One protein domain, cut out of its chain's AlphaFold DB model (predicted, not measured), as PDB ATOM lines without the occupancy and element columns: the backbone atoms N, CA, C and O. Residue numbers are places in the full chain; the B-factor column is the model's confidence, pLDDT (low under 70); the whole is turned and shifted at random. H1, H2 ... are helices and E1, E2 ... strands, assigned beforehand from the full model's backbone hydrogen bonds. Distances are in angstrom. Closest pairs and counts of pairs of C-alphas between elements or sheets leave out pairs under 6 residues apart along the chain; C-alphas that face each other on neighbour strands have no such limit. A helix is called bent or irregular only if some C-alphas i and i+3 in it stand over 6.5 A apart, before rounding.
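AT A GLANCE: This is residues 160 to 203 and 219 to 313 of the 334 residues of an uncharacterized protein of Hamiltosporidium tvaerminnensis (UniProt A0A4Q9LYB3). The chain winds in stacked turns like a short solenoid: the parallel strands E1 to E5 make one wall, and H3, H4 and H5, then the unnamed stretch 279 to 296, make the opposite wall. H1 lies beyond the strand wall, away from the other helices, and only grazes it; H2 sits at the E1 end, and the tail 302 to 313 follows E5 at the other. The printed part has 139 residues, with named elements in the order H1 E1 H2 E2 H3 E3 H4 H5 E4 E5, and the sheet runs E1 E2 E3 E4 E5, all parallel. The class is mixed, helices and strands, with 68 residues in named elements, under half. It is compact, with a radius of gyration of the C-alphas of 14.7 A and spans of 44 by 35 by 27 A.

HOW THE PARTS SIT: Begin at edge strand E1, residues 184 to 187, where N 185 and O 220 of E2, residues 220 to 224, are 2.9 A apart. Look next at E3, residues 247 to 251: N 223 and O 249 are 2.8 A apart. E4, residues 274 to 278, follows with N 250 and O 276 at 2.8 A, then edge strand E5, residues 297 to 301, with N 301 and O 277 at 2.7 A. E2, H3, E3 is a strand-helix-strand unit, two parallel neighbour strands with a helix between, as is E3, H4 H5, E4; both crossovers are right-handed. H3, residues 228 to 240, touches H4, residues 257 to 265, closest at the C-alphas of Asp 239 and Ser 262, 5.6 A, at a shallow tilt of 6 degrees, the same way. With its residues 230 to 234 alone, H3 touches H2, residues 191 to 198, about perpendicular at 83 degrees; the C-alphas of Phe 192 and Tyr 230 are closest, 6.2 A. H5, residues 267 to 271, is near H3. H1, residues 168 to 176, only grazes the sheet with residues 169 to 176. Each O i to N i+4 pair is within hydrogen-bond range in H2 and H4, against 3 of 5 in H1, 7 of 9 in H3 and 0 of 1 in H5, where 2 of 2 O i to N i+3 pairs are.

IN THESE COORDINATES: Find C-alpha 168 at (146.116, 112.388, 131.812), where H1 begins; it spans 13.9 A and is irregular, with C-alphas 172 and 175 8.3 A apart. H3 runs 19.7 A from C-alpha 228 at (137.158, 101.413, 151.136) and is irregular, with C-alphas 229 and 232 7.5 A apart. E5 spans 12.3 A and ends at C-alpha 301, (149.027, 96.535, 135.984).

THE WHOLE: The C-alphas farthest apart are those of Asn 202 and Ser 313, 45.0 A. Residues 204 to 218 are not printed, and C-alphas 203 and 219 stand 26.3 A apart across this cut. The link E4 to E5 is long, with 18 residues. Mean pLDDT of the printed part is 77.7; look for values under 70 at residues 160 to 171, 290 to 294 and 302 to 313.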
ATOM      1  N   ILE A 160     129.498 110.041 132.176       50.47
ATOM      2  CA  ILE A 160     128.903 109.222 131.125       50.47
ATOM      3  C   ILE A 160     129.052 110.021 129.843       50.47
ATOM      4  O   ILE A 160     128.596 111.164 129.779       50.47
ATOM      5  N   PHE A 161     129.680 109.428 128.831       51.94
ATOM      6  CA  PHE A 161     129.831 110.054 127.513       51.94
ATOM      7  C   PHE A 161     130.788 111.264 127.507       51.94
ATOM      8  O   PHE A 161     130.464 112.342 126.992       51.94
ATOM      9  N   ILE A 162     131.975 111.067 128.092       50.50
ATOM     10  CA  ILE A 162     133.102 112.014 128.091       50.50
ATOM     11  C   ILE A 162     133.415 112.478 126.657       50.50
ATOM     12  O   ILE A 162     133.486 111.668 125.736       50.50
ATOM     13  N   LYS A 163     133.670 113.782 126.469       49.56
ATOM     14  CA  LYS A 163     134.442 114.263 125.311       49.56
ATOM     15  C   LYS A 163     135.877 113.769 125.487       49.56
ATOM     16  O   LYS A 163     136.530 114.203 126.430       49.56
ATOM     17  N   GLU A 164     136.332 112.897 124.593       47.91
ATOM     18  CA  GLU A 164     137.575 112.094 124.548       47.91
ATOM     19  C   GLU A 164     138.901 112.723 125.050       47.91
ATOM     20  O   GLU A 164     139.889 112.014 125.180       47.91
ATOM     21  N   LYS A 165     138.969 114.021 125.370       44.56
ATOM     22  CA  LYS A 165     140.223 114.785 125.471       44.56
ATOM     23  C   LYS A 165     140.779 115.081 126.875       44.56
ATOM     24  O   LYS A 165     141.838 115.681 126.950       44.56
ATOM     25  N   ASN A 166     140.138 114.685 127.982       45.62
ATOM     26  CA  ASN A 166     140.521 115.190 129.323       45.62
ATOM     27  C   ASN A 166     140.975 114.137 130.356       45.62
ATOM     28  O   ASN A 166     140.612 114.228 131.531       45.62
ATOM     29  N   PHE A 167     141.796 113.157 129.973       56.03
ATOM     30  CA  PHE A 167     142.416 112.254 130.955       56.03
ATOM     31  C   PHE A 167     143.905 112.062 130.719       56.03
ATOM     32  O   PHE A 167     144.321 111.243 129.909       56.03
ATOM     33  N   VAL A 168     144.690 112.689 131.590       50.06
ATOM     34  CA  VAL A 168     146.116 112.388 131.812       50.06
ATOM     35  C   VAL A 168     146.343 110.893 132.111       50.06
ATOM     36  O   VAL A 168     147.381 110.319 131.806       50.06
ATOM     37  N   LEU A 169     145.345 110.221 132.697       58.09
ATOM     38  CA  LEU A 169     145.372 108.774 132.929       58.09
ATOM     39  C   LEU A 169     145.302 107.950 131.642       58.09
ATOM     40  O   LEU A 169     145.924 106.891 131.588       58.09
ATOM     41  N   PHE A 170     144.582 108.433 130.625       60.47
ATOM     42  CA  PHE A 170     144.522 107.750 129.341       60.47
ATOM     43  C   PHE A 170     145.860 107.833 128.630       60.47
ATOM     44  O   PHE A 170     146.306 106.803 128.169       60.47
ATOM     45  N   GLU A 171     146.552 108.973 128.639       63.06
ATOM     46  CA  GLU A 171     147.885 109.076 128.025       63.06
ATOM     47  C   GLU A 171     148.879 108.063 128.617       63.06
ATOM     48  O   GLU A 171     149.688 107.479 127.902       63.06
ATOM     49  N   LYS A 172     148.799 107.795 129.928       70.31
ATOM     50  CA  LYS A 172     149.708 106.850 130.594       70.31
ATOM     51  C   LYS A 172     149.347 105.376 130.384       70.31
ATOM     52  O   LYS A 172     150.234 104.525 130.400       70.31
ATOM     53  N   TYR A 173     148.060 105.058 130.276       74.06
ATOM     54  CA  TYR A 173     147.565 103.678 130.269       74.06
ATOM     55  C   TYR A 173     146.803 103.323 128.994       74.06
ATOM     56  O   TYR A 173     146.099 102.321 128.979       74.06
ATOM     57  N   GLU A 174     146.945 104.119 127.933       73.25
ATOM     58  CA  GLU A 174     146.149 104.037 126.706       73.25
ATOM     59  C   GLU A 174     146.101 102.623 126.132       73.25
ATOM     60  O   GLU A 174     145.029 102.134 125.789       73.25
ATOM     61  N   SER A 175     147.252 101.943 126.135       74.75
ATOM     62  CA  SER A 175     147.427 100.577 125.638       74.75
ATOM     63  C   SER A 175     146.578  99.528 126.361       74.75
ATOM     64  O   SER A 175     146.406  98.424 125.852       74.75
ATOM     65  N   PHE A 176     146.086  99.829 127.564       76.06
ATOM     66  CA  PHE A 176     145.255  98.919 128.348       76.06
ATOM     67  C   PHE A 176     143.764  99.120 128.119       76.06
ATOM     68  O   PHE A 176     142.998  98.255 128.523       76.06
ATOM     69  N   TYR A 177     143.352 100.200 127.465       76.62
ATOM     70  CA  TYR A 177     141.947 100.498 127.210       76.62
ATOM     71  C   TYR A 177     141.542 100.095 125.797       76.62
ATOM     72  O   TYR A 177     142.330 100.190 124.854       76.62
ATOM     73  N   THR A 178     140.271  99.745 125.618       76.44
ATOM     74  CA  THR A 178     139.680  99.661 124.280       76.44
ATOM     75  C   THR A 178     139.682 101.041 123.597       76.44
ATOM     76  O   THR A 178     139.469 102.081 124.233       76.44
ATOM     77  N   ALA A 179     139.950 101.063 122.286       70.06
ATOM     78  CA  ALA A 179     140.082 102.299 121.508       70.06
ATOM     79  C   ALA A 179     138.751 103.061 121.365       70.06
ATOM     80  O   ALA A 179     138.711 104.283 121.490       70.06
ATOM     81  N   ASN A 180     137.644 102.349 121.132       74.62
ATOM     82  CA  ASN A 180     136.320 102.963 121.107       74.62
ATOM     83  C   ASN A 180     135.856 103.225 122.542       74.62
ATOM     84  O   ASN A 180     135.679 102.280 123.297       74.62
ATOM     85  N   ARG A 181     135.630 104.489 122.912       71.38
ATOM     86  CA  ARG A 181     135.188 104.880 124.270       71.38
ATOM     87  C   ARG A 181     133.889 105.666 124.287       71.38
ATOM     88  O   ARG A 181     133.499 106.230 125.307       71.38
ATOM     89  N   LYS A 182     133.178 105.665 123.161       77.94
ATOM     90  CA  LYS A 182     131.900 106.361 123.000       77.94
ATOM     91  C   LYS A 182     130.862 105.938 124.048       77.94
ATOM     92  O   LYS A 182     130.033 106.752 124.435       77.94
ATOM     93  N   TYR A 183     130.937 104.701 124.534       84.50
ATOM     94  CA  TYR A 183     129.958 104.054 125.417       84.50
ATOM     95  C   TYR A 183     130.470 103.870 126.857       84.50
ATOM     96  O   TYR A 183     130.119 102.898 127.531       84.50
ATOM     97  N   LEU A 184     131.371 104.757 127.293       84.19
ATOM     98  CA  LEU A 184     132.027 104.693 128.596       84.19
ATOM     99  C   LEU A 184     131.193 105.361 129.701       84.19
ATOM    100  O   LEU A 184     130.810 106.532 129.594       84.19
ATOM    101  N   LEU A 185     131.004 104.627 130.798       86.19
ATOM    102  CA  LEU A 185     130.609 105.150 132.103       86.19
ATOM    103  C   LEU A 185     131.816 105.175 133.024       86.19
ATOM    104  O   LEU A 185     132.320 104.128 133.419       86.19
ATOM    105  N   LEU A 186     132.216 106.372 133.433       84.62
ATOM    106  CA  LEU A 186     133.247 106.535 134.440       84.62
ATOM    107  C   LEU A 186     132.658 106.949 135.791       84.62
ATOM    108  O   LEU A 186     132.042 108.008 135.946       84.62
ATOM    109  N   LEU A 187     132.947 106.131 136.797       86.62
ATOM    110  CA  LEU A 187     132.630 106.343 138.200       86.62
ATOM    111  C   LEU A 187     133.914 106.698 138.952       86.62
ATOM    112  O   LEU A 187     134.751 105.839 139.219       86.62
ATOM    113  N   LYS A 188     134.078 107.976 139.302       79.69
ATOM    114  CA  LYS A 188     135.290 108.465 139.973       79.69
ATOM    115  C   LYS A 188     135.019 109.481 141.072       79.69
ATOM    116  O   LYS A 188     133.982 110.151 141.079       79.69
ATOM    117  N   GLY A 189     136.007 109.645 141.948       71.44
ATOM    118  CA  GLY A 189     136.056 110.717 142.940       71.44
ATOM    119  C   GLY A 189     134.814 110.758 143.831       71.44
ATOM    120  O   GLY A 189     134.364 109.742 144.358       71.44
ATOM    121  N   ASN A 190     134.216 111.944 143.971       75.88
ATOM    122  CA  ASN A 190     133.070 112.172 144.856       75.88
ATOM    123  C   ASN A 190     131.742 111.549 144.372       75.88
ATOM    124  O   ASN A 190     130.730 111.712 145.058       75.88
ATOM    125  N   PHE A 191     131.712 110.826 143.239       83.81
ATOM    126  CA  PHE A 191     130.516 110.102 142.786       83.81
ATOM    127  C   PHE A 191     129.975 109.200 143.893       83.81
ATOM    128  O   PHE A 191     128.808 109.310 144.263       83.81
ATOM    129  N   PHE A 192     130.829 108.346 144.458       86.06
ATOM    130  CA  PHE A 192     130.407 107.360 145.447       86.06
ATOM    131  C   PHE A 192     129.892 108.010 146.733       86.06
ATOM    132  O   PHE A 192     128.899 107.561 147.306       86.06
ATOM    133  N   GLU A 193     130.511 109.113 147.150       85.38
ATOM    134  CA  GLU A 193     130.041 109.910 148.277       85.38
ATOM    135  C   GLU A 193     128.648 110.496 148.016       85.38
ATOM    136  O   GLU A 193     127.738 110.345 148.836       85.38
ATOM    137  N   LYS A 194     128.459 111.141 146.862       83.19
ATOM    138  CA  LYS A 194     127.179 111.753 146.480       83.19
ATOM    139  C   LYS A 194     126.085 110.710 146.320       83.19
ATOM    140  O   LYS A 194     124.972 110.914 146.807       83.19
ATOM    141  N   PHE A 195     126.410 109.578 145.704       86.06
ATOM    142  CA  PHE A 195     125.520 108.432 145.595       86.06
ATOM    143  C   PHE A 195     125.103 107.927 146.978       86.06
ATOM    144  O   PHE A 195     123.914 107.743 147.246       86.06
ATOM    145  N   SER A 196     126.064 107.787 147.896       86.62
ATOM    146  CA  SER A 196     125.793 107.412 149.283       86.62
ATOM    147  C   SER A 196     124.796 108.373 149.934       86.62
ATOM    148  O   SER A 196     123.817 107.927 150.530       86.62
ATOM    149  N   LYS A 197     125.003 109.686 149.789       84.81
ATOM    150  CA  LYS A 197     124.152 110.722 150.395       84.81
ATOM    151  C   LYS A 197     122.740 110.759 149.797       84.81
ATOM    152  O   LYS A 197     121.774 110.886 150.546       84.81
ATOM    153  N   LYS A 198     122.609 110.641 148.471       81.31
ATOM    154  CA  LYS A 198     121.340 110.872 147.752       81.31
ATOM    155  C   LYS A 198     120.489 109.622 147.535       81.31
ATOM    156  O   LYS A 198     119.262 109.732 147.567       81.31
ATOM    157  N   ILE A 199     121.114 108.462 147.325       81.50
ATOM    158  CA  ILE A 199     120.436 107.255 146.824       81.50
ATOM    159  C   ILE A 199     120.313 106.166 147.891       81.50
ATOM    160  O   ILE A 199     119.249 105.577 148.052       81.50
ATOM    161  N   THR A 200     121.359 105.904 148.682       75.44
ATOM    162  CA  THR A 200     121.412 104.667 149.494       75.44
ATOM    163  C   THR A 200     120.366 104.551 150.613       75.44
ATOM    164  O   THR A 200     120.136 103.445 151.109       75.44
ATOM    165  N   ARG A 201     119.701 105.649 150.990       78.06
ATOM    166  CA  ARG A 201     118.685 105.684 152.058       78.06
ATOM    167  C   ARG A 201     117.247 105.476 151.577       78.06
ATOM    168  O   ARG A 201     116.381 105.250 152.409       78.06
ATOM    169  N   ASN A 202     116.981 105.549 150.273       86.56
ATOM    170  CA  ASN A 202     115.624 105.488 149.728       86.56
ATOM    171  C   ASN A 202     115.526 104.364 148.684       86.56
ATOM    172  O   ASN A 202     116.237 104.389 147.680       86.56
ATOM    173  N   VAL A 203     114.659 103.380 148.940       90.19
ATOM    174  CA  VAL A 203     114.471 102.203 148.073       90.19
ATOM    175  C   VAL A 203     114.018 102.615 146.671       90.19
ATOM    176  O   VAL A 203     114.654 102.211 145.701       90.19
ATOM    177  N   LYS A 219     128.911 100.149 127.225       89.38
ATOM    178  CA  LYS A 219     129.783  99.004 126.893       89.38
ATOM    179  C   LYS A 219     131.030  98.926 127.761       89.38
ATOM    180  O   LYS A 219     131.583  97.842 127.922       89.38
ATOM    181  N   TYR A 220     131.459 100.056 128.319       88.81
ATOM    182  CA  TYR A 220     132.699 100.163 129.077       88.81
ATOM    183  C   TYR A 220     132.413 100.801 130.431       88.81
ATOM    184  O   TYR A 220     131.715 101.817 130.499       88.81
ATOM    185  N   LEU A 221     132.935 100.205 131.499       91.31
ATOM    186  CA  LEU A 221     132.771 100.697 132.862       91.31
ATOM    187  C   LEU A 221     134.131 100.950 133.505       91.31
ATOM    188  O   LEU A 221     134.863 100.007 133.788       91.31
ATOM    189  N   ASP A 222     134.397 102.203 133.854       89.25
ATOM    190  CA  ASP A 222     135.605 102.593 134.570       89.25
ATOM    191  C   ASP A 222     135.265 102.982 136.010       89.25
ATOM    192  O   ASP A 222     134.387 103.809 136.267       89.25
ATOM    193  N   ILE A 223     135.988 102.416 136.972       91.19
ATOM    194  CA  ILE A 223     135.844 102.692 138.403       91.19
ATOM    195  C   ILE A 223     137.189 103.147 138.953       91.19
ATOM    196  O   ILE A 223     138.142 102.373 139.031       91.19
ATOM    197  N   HIS A 224     137.272 104.420 139.330       87.50
ATOM    198  CA  HIS A 224     138.514 105.061 139.755       87.50
ATOM    199  C   HIS A 224     138.455 105.495 141.219       87.50
ATOM    200  O   HIS A 224     137.422 105.982 141.690       87.50
ATOM    201  N   ASP A 225     139.600 105.390 141.898       86.19
ATOM    202  CA  ASP A 225     139.857 105.974 143.220       86.19
ATOM    203  C   ASP A 225     138.795 105.574 144.264       86.19
ATOM    204  O   ASP A 225     138.312 106.382 145.062       86.19
ATOM    205  N   LEU A 226     138.387 104.300 144.239       89.31
ATOM    206  CA  LEU A 226     137.350 103.768 145.117       89.31
ATOM    207  C   LEU A 226     137.850 103.658 146.564       89.31
ATOM    208  O   LEU A 226     138.562 102.718 146.938       89.31
ATOM    209  N   GLU A 227     137.387 104.572 147.415       89.44
ATOM    210  CA  GLU A 227     137.608 104.472 148.854       89.44
ATOM    211  C   GLU A 227     136.955 103.216 149.454       89.44
ATOM    212  O   GLU A 227     135.844 102.809 149.102       89.44
ATOM    213  N   SER A 228     137.611 102.637 150.462       87.19
ATOM    214  CA  SER A 228     137.158 101.413 151.136       87.19
ATOM    215  C   SER A 228     135.731 101.491 151.683       87.19
ATOM    216  O   SER A 228     134.992 100.507 151.601       87.19
ATOM    217  N   LYS A 229     135.335 102.655 152.210       90.56
ATOM    218  CA  LYS A 229     134.007 102.905 152.783       90.56
ATOM    219  C   LYS A 229     132.880 102.806 151.745       90.56
ATOM    220  O   LYS A 229     131.750 102.487 152.107       90.56
ATOM    221  N   TYR A 230     133.192 102.991 150.461       91.50
ATOM    222  CA  TYR A 230     132.227 102.948 149.361       91.50
ATOM    223  C   TYR A 230     132.216 101.635 148.579       91.50
ATOM    224  O   TYR A 230     131.435 101.491 147.639       91.50
ATOM    225  N   LEU A 231     133.000 100.636 148.991       92.06
ATOM    226  CA  LEU A 231     133.042  99.333 148.327       92.06
ATOM    227  C   LEU A 231     131.648  98.705 148.157       92.06
ATOM    228  O   LEU A 231     131.349  98.157 147.105       92.06
ATOM    229  N   LYS A 232     130.769  98.837 149.161       92.19
ATOM    230  CA  LYS A 232     129.389  98.326 149.083       92.19
ATOM    231  C   LYS A 232     128.579  98.968 147.951       92.19
ATOM    232  O   LYS A 232     127.727  98.304 147.379       92.19
ATOM    233  N   ILE A 233     128.832 100.238 147.640       91.94
ATOM    234  CA  ILE A 233     128.149 100.960 146.559       91.94
ATOM    235  C   ILE A 233     128.661 100.470 145.205       91.94
ATOM    236  O   ILE A 233     127.865 100.226 144.309       91.94
ATOM    237  N   CYS A 234     129.975 100.280 145.073       93.31
ATOM    238  CA  CYS A 234     130.562  99.681 143.877       93.31
ATOM    239  C   CYS A 234     129.984  98.283 143.614       93.31
ATOM    240  O   CYS A 234     129.514  98.023 142.513       93.31
ATOM    241  N   CYS A 235     129.960  97.414 144.632       94.06
ATOM    242  CA  CYS A 235     129.330  96.093 144.548       94.06
ATOM    243  C   CYS A 235     127.861  96.198 144.130       94.06
ATOM    244  O   CYS A 235     127.470  95.557 143.170       94.06
ATOM    245  N   PHE A 236     127.080  97.092 144.749       93.19
ATOM    246  CA  PHE A 236     125.684  97.325 144.367       93.19
ATOM    247  C   PHE A 236     125.518  97.675 142.878       93.19
ATOM    248  O   PHE A 236     124.612  97.154 142.236       93.19
ATOM    249  N   ILE A 237     126.377  98.529 142.313       93.38
ATOM    250  CA  ILE A 237     126.333  98.865 140.881       93.38
ATOM    251  C   ILE A 237     126.644  97.626 140.038       93.38
ATOM    252  O   ILE A 237     125.903  97.322 139.108       93.38
ATOM    253  N   LEU A 238     127.707  96.898 140.389       94.56
ATOM    254  CA  LEU A 238     128.115  95.688 139.680       94.56
ATOM    255  C   LEU A 238     127.038  94.603 139.738       94.56
ATOM    256  O   LEU A 238     126.742  94.027 138.706       94.56
ATOM    257  N   ASP A 239     126.406  94.362 140.883       93.38
ATOM    258  CA  ASP A 239     125.390  93.312 141.059       93.38
ATOM    259  C   ASP A 239     124.119  93.576 140.218       93.38
ATOM    260  O   ASP A 239     123.446  92.649 139.751       93.38
ATOM    261  N   ASN A 240     123.805  94.858 140.000       92.75
ATOM    262  CA  ASN A 240     122.584  95.315 139.335       92.75
ATOM    263  C   ASN A 240     122.766  95.673 137.851       92.75
ATOM    264  O   ASN A 240     121.786  96.000 137.178       92.75
ATOM    265  N   LEU A 241     123.985  95.600 137.315       92.06
ATOM    266  CA  LEU A 241     124.227  95.732 135.880       92.06
ATOM    267  C   LEU A 241     123.734  94.482 135.151       92.06
ATOM    268  O   LEU A 241     124.270  93.394 135.328       92.06
ATOM    269  N   LYS A 242     122.698  94.638 134.330       91.19
ATOM    270  CA  LYS A 242     122.132  93.600 133.457       91.19
ATOM    271  C   LYS A 242     122.433  93.840 131.975       91.19
ATOM    272  O   LYS A 242     122.073  93.021 131.135       91.19
ATOM    273  N   LYS A 243     123.091  94.952 131.644       86.38
ATOM    274  CA  LYS A 243     123.618  95.217 130.305       86.38
ATOM    275  C   LYS A 243     124.913  94.446 130.081       86.38
ATOM    276  O   LYS A 243     125.774  94.409 130.954       86.38
ATOM    277  N   THR A 244     125.050  93.873 128.890       87.56
ATOM    278  CA  THR A 244     126.302  93.265 128.440       87.56
ATOM    279  C   THR A 244     127.374  94.340 128.303       87.56
ATOM    280  O   THR A 244     127.158  95.349 127.632       87.56
ATOM    281  N   LEU A 245     128.525  94.104 128.926       90.19
ATOM    282  CA  LEU A 245     129.699  94.963 128.844       90.19
ATOM    283  C   LEU A 245     130.794  94.270 128.044       90.19
ATOM    284  O   LEU A 245     130.908  93.048 128.077       90.19
ATOM    285  N   ASP A 246     131.615  95.071 127.377       90.56
ATOM    286  CA  ASP A 246     132.837  94.610 126.728       90.56
ATOM    287  C   ASP A 246     134.033  94.708 127.695       90.56
ATOM    288  O   ASP A 246     134.844  93.784 127.750       90.56
ATOM    289  N   GLU A 247     134.132  95.790 128.483       90.81
ATOM    290  CA  GLU A 247     135.290  96.074 129.349       90.81
ATOM    291  C   GLU A 247     134.880  96.631 130.721       90.81
ATOM    292  O   GLU A 247     133.992  97.485 130.818       90.81
ATOM    293  N   ILE A 248     135.581  96.199 131.776       92.88
ATOM    294  CA  ILE A 248     135.574  96.864 133.086       92.88
ATOM    295  C   ILE A 248     137.004  97.224 133.484       92.88
ATOM    296  O   ILE A 248     137.871  96.351 133.556       92.88
ATOM    297  N   VAL A 249     137.237  98.493 133.815       91.06
ATOM    298  CA  VAL A 249     138.524  98.988 134.306       91.06
ATOM    299  C   VAL A 249     138.398  99.465 135.743       91.06
ATOM    300  O   VAL A 249     137.550 100.280 136.097       91.06
ATOM    301  N   PHE A 250     139.299  98.991 136.588       91.62
ATOM    302  CA  PHE A 250     139.461  99.421 137.961       91.62
ATOM    303  C   PHE A 250     140.793 100.148 138.108       91.62
ATOM    304  O   PHE A 250     141.847  99.550 137.915       91.62
ATOM    305  N   TYR A 251     140.770 101.424 138.483       88.25
ATOM    306  CA  TYR A 251     141.975 102.228 138.677       88.25
ATOM    307  C   TYR A 251     142.128 102.666 140.133       88.25
ATOM    308  O   TYR A 251     141.230 103.287 140.703       88.25
ATOM    309  N   ASN A 252     143.301 102.398 140.715       87.31
ATOM    310  CA  ASN A 252     143.669 102.818 142.067       87.31
ATOM    311  C   ASN A 252     142.636 102.394 143.127       87.31
ATOM    312  O   ASN A 252     142.137 103.205 143.911       87.31
ATOM    313  N   ILE A 253     142.275 101.107 143.133       89.44
ATOM    314  CA  ILE A 253     141.303 100.555 144.082       89.44
ATOM    315  C   ILE A 253     141.925  99.499 144.993       89.44
ATOM    316  O   ILE A 253     142.963  98.911 144.700       89.44
ATOM    317  N   CYS A 254     141.252  99.197 146.103       88.00
ATOM    318  CA  CYS A 254     141.579  98.035 146.924       88.00
ATOM    319  C   CYS A 254     140.614  96.883 146.616       88.00
ATOM    320  O   CYS A 254     139.453  96.922 147.034       88.00
ATOM    321  N   VAL A 255     141.108  95.844 145.941       87.19
ATOM    322  CA  VAL A 255     140.341  94.635 145.615       87.19
ATOM    323  C   VAL A 255     140.169  93.798 146.881       87.19
ATOM    324  O   VAL A 255     141.145  93.418 147.529       87.19
ATOM    325  N   ARG A 256     138.920  93.528 147.260       87.69
ATOM    326  CA  ARG A 256     138.542  92.746 148.448       87.69
ATOM    327  C   ARG A 256     137.537  91.669 148.063       87.69
ATOM    328  O   ARG A 256     136.905  91.777 147.017       87.69
ATOM    329  N   ASP A 257     137.308  90.719 148.965       87.25
ATOM    330  CA  ASP A 257     136.407  89.578 148.763       87.25
ATOM    331  C   ASP A 257     135.046  89.970 148.173       87.25
ATOM    332  O   ASP A 257     134.599  89.371 147.204       87.25
ATOM    333  N   LYS A 258     134.414  91.035 148.687       91.06
ATOM    334  CA  LYS A 258     133.108  91.499 148.185       91.06
ATOM    335  C   LYS A 258     133.121  91.913 146.714       91.06
ATOM    336  O   LYS A 258     132.142  91.668 146.027       91.06
ATOM    337  N   LEU A 259     134.209  92.522 146.239       92.25
ATOM    338  CA  LEU A 259     134.328  92.897 144.829       92.25
ATOM    339  C   LEU A 259     134.411  91.650 143.947       92.25
ATOM    340  O   LEU A 259     133.727  91.571 142.934       92.25
ATOM    341  N   ILE A 260     135.217  90.668 144.366       88.06
ATOM    342  CA  ILE A 260     135.357  89.389 143.661       88.06
ATOM    343  C   ILE A 260     134.025  88.644 143.623       88.06
ATOM    344  O   ILE A 260     133.651  88.124 142.577       88.06
ATOM    345  N   ILE A 261     133.290  88.629 144.739       90.12
ATOM    346  CA  ILE A 261     131.959  88.023 144.812       90.12
ATOM    347  C   ILE A 261     131.027  88.688 143.797       90.12
ATOM    348  O   ILE A 261     130.503  87.976 142.951       90.12
ATOM    349  N   SER A 262     130.897  90.020 143.815       92.31
ATOM    350  CA  SER A 262     130.036  90.752 142.873       92.31
ATOM    351  C   SER A 262     130.374  90.476 141.408       92.31
ATOM    352  O   SER A 262     129.480  90.254 140.592       92.31
ATOM    353  N   LEU A 263     131.668  90.448 141.071       90.88
ATOM    354  CA  LEU A 263     132.114  90.100 139.724       90.88
ATOM    355  C   LEU A 263     131.703  88.665 139.367       90.88
ATOM    356  O   LEU A 263     131.137  88.438 138.303       90.88
ATOM    357  N   ASN A 264     131.946  87.702 140.260       87.88
ATOM    358  CA  ASN A 264     131.653  86.287 140.027       87.88
ATOM    359  C   ASN A 264     130.153  85.985 139.917       87.88
ATOM    360  O   ASN A 264     129.779  85.051 139.207       87.88
ATOM    361  N   THR A 265     129.310  86.711 140.653       88.88
ATOM    362  CA  THR A 265     127.866  86.452 140.724       88.88
ATOM    363  C   THR A 265     127.087  87.107 139.596       88.88
ATOM    364  O   THR A 265     125.990  86.648 139.275       88.88
ATOM    365  N   ASN A 266     127.614  88.168 138.981       88.31
ATOM    366  CA  ASN A 266     126.924  88.798 137.869       88.31
ATOM    367  C   ASN A 266     127.032  87.939 136.599       88.31
ATOM    368  O   ASN A 266     128.062  87.886 135.932       88.31
ATOM    369  N   GLN A 267     125.917  87.308 136.229       85.88
ATOM    370  CA  GLN A 267     125.826  86.438 135.058       85.88
ATOM    371  C   GLN A 267     126.093  87.156 133.730       85.88
ATOM    372  O   GLN A 267     126.547  86.522 132.786       85.88
ATOM    373  N   THR A 268     125.867  88.469 133.644       85.69
ATOM    374  CA  THR A 268     126.109  89.226 132.402       85.69
ATOM    375  C   THR A 268     127.591  89.394 132.087       85.69
ATOM    376  O   THR A 268     127.960  89.594 130.931       85.69
ATOM    377  N   PHE A 269     128.452  89.237 133.095       87.94
ATOM    378  CA  PHE A 269     129.898  89.375 132.959       87.94
ATOM    379  C   PHE A 269     130.575  88.160 132.324       87.94
ATOM    380  O   PHE A 269     131.756  88.229 132.001       87.94
ATOM    381  N   ILE A 270     129.833  87.080 132.052       82.12
ATOM    382  CA  ILE A 270     130.334  85.956 131.246       82.12
ATOM    383  C   ILE A 270     130.694  86.369 129.810       82.12
ATOM    384  O   ILE A 270     131.462  85.683 129.145       82.12
ATOM    385  N   HIS A 271     130.134  87.484 129.336       83.88
ATOM    386  CA  HIS A 271     130.365  88.031 128.001       83.88
ATOM    387  C   HIS A 271     131.389  89.171 127.981       83.88
ATOM    388  O   HIS A 271     131.602  89.762 126.924       83.88
ATOM    389  N   LEU A 272     132.003  89.497 129.127       88.00
ATOM    390  CA  LEU A 272     133.091  90.466 129.160       88.00
ATOM    391  C   LEU A 272     134.232  89.972 128.281       88.00
ATOM    392  O   LEU A 272     134.675  88.830 128.394       88.00
ATOM    393  N   LYS A 273     134.751  90.868 127.451       88.50
ATOM    394  CA  LYS A 273     135.988  90.619 126.714       88.50
ATOM    395  C   LYS A 273     137.189  90.939 127.579       88.50
ATOM    396  O   LYS A 273     138.234  90.313 127.440       88.50
ATOM    397  N   LYS A 274     137.035  91.899 128.498       87.75
ATOM    398  CA  LYS A 274     138.173  92.455 129.211       87.75
ATOM    399  C   LYS A 274     137.876  92.933 130.629       87.75
ATOM    400  O   LYS A 274     136.898  93.636 130.877       87.75
ATOM    401  N   ILE A 275     138.769  92.599 131.558       89.38
ATOM    402  CA  ILE A 275     138.834  93.202 132.895       89.38
ATOM    403  C   ILE A 275     140.254  93.704 133.136       89.38
ATOM    404  O   ILE A 275     141.225  92.969 132.959       89.38
ATOM    405  N   VAL A 276     140.376  94.953 133.576       87.88
ATOM    406  CA  VAL A 276     141.664  95.601 133.827       87.88
ATOM    407  C   VAL A 276     141.708  96.134 135.252       87.88
ATOM    408  O   VAL A 276     140.836  96.880 135.678       87.88
ATOM    409  N   PHE A 277     142.766  95.804 135.978       88.06
ATOM    410  CA  PHE A 277     143.114  96.387 137.264       88.06
ATOM    411  C   PHE A 277     144.395  97.199 137.100       88.06
ATOM    412  O   PHE A 277     145.447  96.651 136.799       88.06
ATOM    413  N   LEU A 278     144.322  98.509 137.296       85.88
ATOM    414  CA  LEU A 278     145.444  99.437 137.210       85.88
ATOM    415  C   LEU A 278     145.755  99.972 138.612       85.88
ATOM    416  O   LEU A 278     144.857 100.483 139.284       85.88
ATOM    417  N   LYS A 279     147.015  99.880 139.056       85.31
ATOM    418  CA  LYS A 279     147.473 100.330 140.386       85.31
ATOM    419  C   LYS A 279     146.575  99.846 141.534       85.31
ATOM    420  O   LYS A 279     146.219 100.620 142.423       85.31
ATOM    421  N   SER A 280     146.115  98.605 141.478       84.69
ATOM    422  CA  SER A 280     145.057  98.123 142.362       84.69
ATOM    423  C   SER A 280     145.616  97.200 143.428       84.69
ATOM    424  O   SER A 280     146.139  96.135 143.146       84.69
ATOM    425  N   LYS A 281     145.425  97.550 144.702       85.25
ATOM    426  CA  LYS A 281     145.915  96.729 145.810       85.25
ATOM    427  C   LYS A 281     145.013  95.520 146.048       85.25
ATOM    428  O   LYS A 281     143.897  95.666 146.556       85.25
ATOM    429  N   ILE A 282     145.529  94.323 145.787       83.44
ATOM    430  CA  ILE A 282     144.818  93.064 146.034       83.44
ATOM    431  C   ILE A 282     144.913  92.682 147.520       83.44
ATOM    432  O   ILE A 282     145.991  92.458 148.064       83.44
ATOM    433  N   LYS A 283     143.765  92.632 148.206       85.25
ATOM    434  CA  LYS A 283     143.609  92.203 149.609       85.25
ATOM    435  C   LYS A 283     142.513  91.141 149.731       85.25
ATOM    436  O   LYS A 283     141.576  91.287 150.514       85.25
ATOM    437  N   THR A 284     142.602  90.100 148.917       78.25
ATOM    438  CA  THR A 284     141.652  88.985 148.895       78.25
ATOM    439  C   THR A 284     142.394  87.687 148.607       78.25
ATOM    440  O   THR A 284     143.442  87.703 147.964       78.25
ATOM    441  N   LYS A 285     141.863  86.572 149.117       77.19
ATOM    442  CA  LYS A 285     142.301  85.214 148.754       77.19
ATOM    443  C   LYS A 285     141.301  84.516 147.823       77.19
ATOM    444  O   LYS A 285     141.543  83.379 147.424       77.19
ATOM    445  N   LEU A 286     140.171  85.162 147.515       77.00
ATOM    446  CA  LEU A 286     139.157  84.606 146.629       77.00
ATOM    447  C   LEU A 286     139.646  84.632 145.185       77.00
ATOM    448  O   LEU A 286     140.326  85.564 144.756       77.00
ATOM    449  N   LYS A 287     139.270  83.596 144.440       77.06
ATOM    450  CA  LYS A 287     139.573  83.459 143.019       77.06
ATOM    451  C   LYS A 287     138.385  83.915 142.174       77.06
ATOM    452  O   LYS A 287     137.232  83.835 142.609       77.06
ATOM    453  N   PHE A 288     138.677  84.360 140.957       79.31
ATOM    454  CA  PHE A 288     137.654  84.553 139.937       79.31
ATOM    455  C   PHE A 288     137.048  83.205 139.545       79.31
ATOM    456  O   PHE A 288     137.718  82.167 139.575       79.31
ATOM    457  N   SER A 289     135.753  83.218 139.246       75.94
ATOM    458  CA  SER A 289     135.024  82.027 138.831       75.94
ATOM    459  C   SER A 289     135.550  81.526 137.487       75.94
ATOM    460  O   SER A 289     136.047  82.297 136.668       75.94
ATOM    461  N   ASN A 290     135.370  80.234 137.211       67.19
ATOM    462  CA  ASN A 290     135.750  79.654 135.919       67.19
ATOM    463  C   ASN A 290     135.066  80.346 134.729       67.19
ATOM    464  O   ASN A 290     135.597  80.307 133.627       67.19
ATOM    465  N   ASN A 291     133.912  80.982 134.945       69.12
ATOM    466  CA  ASN A 291     133.214  81.740 133.911       69.12
ATOM    467  C   ASN A 291     133.933  83.052 133.582       69.12
ATOM    468  O   ASN A 291     134.060  83.378 132.410       69.12
ATOM    469  N   LEU A 292     134.456  83.763 134.584       69.12
ATOM    470  CA  LEU A 292     135.279  84.955 134.351       69.12
ATOM    471  C   LEU A 292     136.704  84.608 133.900       69.12
ATOM    472  O   LEU A 292     137.341  85.410 133.234       69.12
ATOM    473  N   ASN A 293     137.199  83.405 134.199       62.62
ATOM    474  CA  ASN A 293     138.490  82.940 133.680       62.62
ATOM    475  C   ASN A 293     138.471  82.686 132.158       62.62
ATOM    476  O   ASN A 293     139.520  82.424 131.583       62.62
ATOM    477  N   LYS A 294     137.296  82.736 131.508       68.94
ATOM    478  CA  LYS A 294     137.145  82.642 130.044       68.94
ATOM    479  C   LYS A 294     137.209  84.002 129.338       68.94
ATOM    480  O   LYS A 294     137.086  84.044 128.119       68.94
ATOM    481  N   ILE A 295     137.347  85.092 130.093       75.06
ATOM    482  CA  ILE A 295     137.492  86.446 129.551       75.06
ATOM    483  C   ILE A 295     138.782  86.515 128.728       75.06
ATOM    484  O   ILE A 295     139.820  86.021 129.165       75.06
ATOM    485  N   GLU A 296     138.710  87.132 127.547       72.75
ATOM    486  CA  GLU A 296     139.823  87.191 126.589       72.75
ATOM    487  C   GLU A 296     141.049  87.907 127.176       72.75
ATOM    488  O   GLU A 296     142.185  87.462 127.009       72.75
ATOM    489  N   GLU A 297     140.825  89.008 127.899       75.94
ATOM    490  CA  GLU A 297     141.884  89.813 128.499       75.94
ATOM    491  C   GLU A 297     141.641  90.082 129.989       75.94
ATOM    492  O   GLU A 297     140.738  90.824 130.378       75.94
ATOM    493  N   PHE A 298     142.515  89.542 130.840       78.62
ATOM    494  CA  PHE A 298     142.512  89.808 132.277       78.62
ATOM    495  C   PHE A 298     143.824  90.468 132.709       78.62
ATOM    496  O   PHE A 298     144.844  89.807 132.866       78.62
ATOM    497  N   ILE A 299     143.822  91.781 132.926       77.88
ATOM    498  CA  ILE A 299     145.055  92.561 133.094       77.88
ATOM    499  C   ILE A 299     145.203  93.050 134.538       77.88
ATOM    500  O   ILE A 299     144.295  93.671 135.080       77.88
ATOM    501  N   PHE A 300     146.385  92.852 135.130       77.06
ATOM    502  CA  PHE A 300     146.790  93.455 136.405       77.06
ATOM    503  C   PHE A 300     148.036  94.320 136.209       77.06
ATOM    504  O   PHE A 300     149.146  93.822 136.165       77.06
ATOM    505  N   ASN A 301     147.890  95.633 136.099       71.25
ATOM    506  CA  ASN A 301     149.027  96.535 135.984       71.25
ATOM    507  C   ASN A 301     149.351  97.190 137.331       71.25
ATOM    508  O   ASN A 301     148.926  98.315 137.613       71.25
ATOM    509  N   ASP A 302     150.143  96.489 138.136       57.97
ATOM    510  CA  ASP A 302     150.729  96.992 139.380       57.97
ATOM    511  C   ASP A 302     152.195  97.374 139.165       57.97
ATOM    512  O   ASP A 302     153.080  96.908 139.869       57.97
ATOM    513  N   SER A 303     152.528  98.180 138.153       44.03
ATOM    514  CA  SER A 303     153.945  98.444 137.818       44.03
ATOM    515  C   SER A 303     154.799  97.178 137.554       44.03
ATOM    516  O   SER A 303     155.989  97.326 137.321       44.03
ATOM    517  N   CYS A 304     154.202  95.976 137.516       33.84
ATOM    518  CA  CYS A 304     154.721  94.704 137.013       33.84
ATOM    519  C   CYS A 304     153.567  93.674 136.928       33.84
ATOM    520  O   CYS A 304     152.722  93.628 137.819       33.84
ATOM    521  N   ILE A 305     153.613  92.817 135.894       37.94
ATOM    522  CA  ILE A 305     152.780  91.624 135.575       37.94
ATOM    523  C   ILE A 305     151.588  91.837 134.607       37.94
ATOM    524  O   ILE A 305     150.420  91.807 134.975       37.94
ATOM    525  N   ILE A 306     151.874  91.901 133.300       36.47
ATOM    526  CA  ILE A 306     150.861  91.675 132.250       36.47
ATOM    527  C   ILE A 306     150.592  90.164 132.151       36.47
ATOM    528  O   ILE A 306     151.358  89.443 131.518       36.47
ATOM    529  N   ASN A 307     149.500  89.680 132.741       41.00
ATOM    530  CA  ASN A 307     149.053  88.297 132.559       41.00
ATOM    531  C   ASN A 307     148.062  88.200 131.390       41.00
ATOM    532  O   ASN A 307     146.867  88.380 131.574       41.00
ATOM    533  N   LYS A 308     148.528  87.865 130.183       40.75
ATOM    534  CA  LYS A 308     147.638  87.288 129.161       40.75
ATOM    535  C   LYS A 308     147.364  85.842 129.572       40.75
ATOM    536  O   LYS A 308     148.267  85.012 129.515       40.75
ATOM    537  N   GLN A 309     146.169  85.536 130.065       44.38
ATOM    538  CA  GLN A 309     145.878  84.192 130.557       44.38
ATOM    539  C   GLN A 309     145.615  83.212 129.420       44.38
ATOM    540  O   GLN A 309     144.495  83.036 128.971       44.38
ATOM    541  N   ASN A 310     146.682  82.502 129.065       32.56
ATOM    542  CA  ASN A 310     146.624  81.070 128.787       32.56
ATOM    543  C   ASN A 310     147.345  80.246 129.879       32.56
ATOM    544  O   ASN A 310     147.766  79.123 129.632       32.56
ATOM    545  N   SER A 311     147.479  80.770 131.105       36.72
ATOM    546  CA  SER A 311     148.067  80.020 132.229       36.72
ATOM    547  C   SER A 311     147.755  80.646 133.603       36.72
ATOM    548  O   SER A 311     148.565  81.390 134.154       36.72
ATOM    549  N   ILE A 312     146.588  80.342 134.197       38.62
ATOM    550  CA  ILE A 312     146.418  80.370 135.679       38.62
ATOM    551  C   ILE A 312     146.473  78.960 136.280       38.62
ATOM    552  O   ILE A 312     145.986  78.705 137.382       38.62
ATOM    553  N   SER A 313     147.061  78.007 135.575       39.56
ATOM    554  CA  SER A 313     147.596  76.826 136.231       39.56
ATOM    555  C   SER A 313     149.060  77.122 136.557       39.56
ATOM    556  O   SER A 313     149.819  77.501 135.677       39.56
TER     557      SER A 313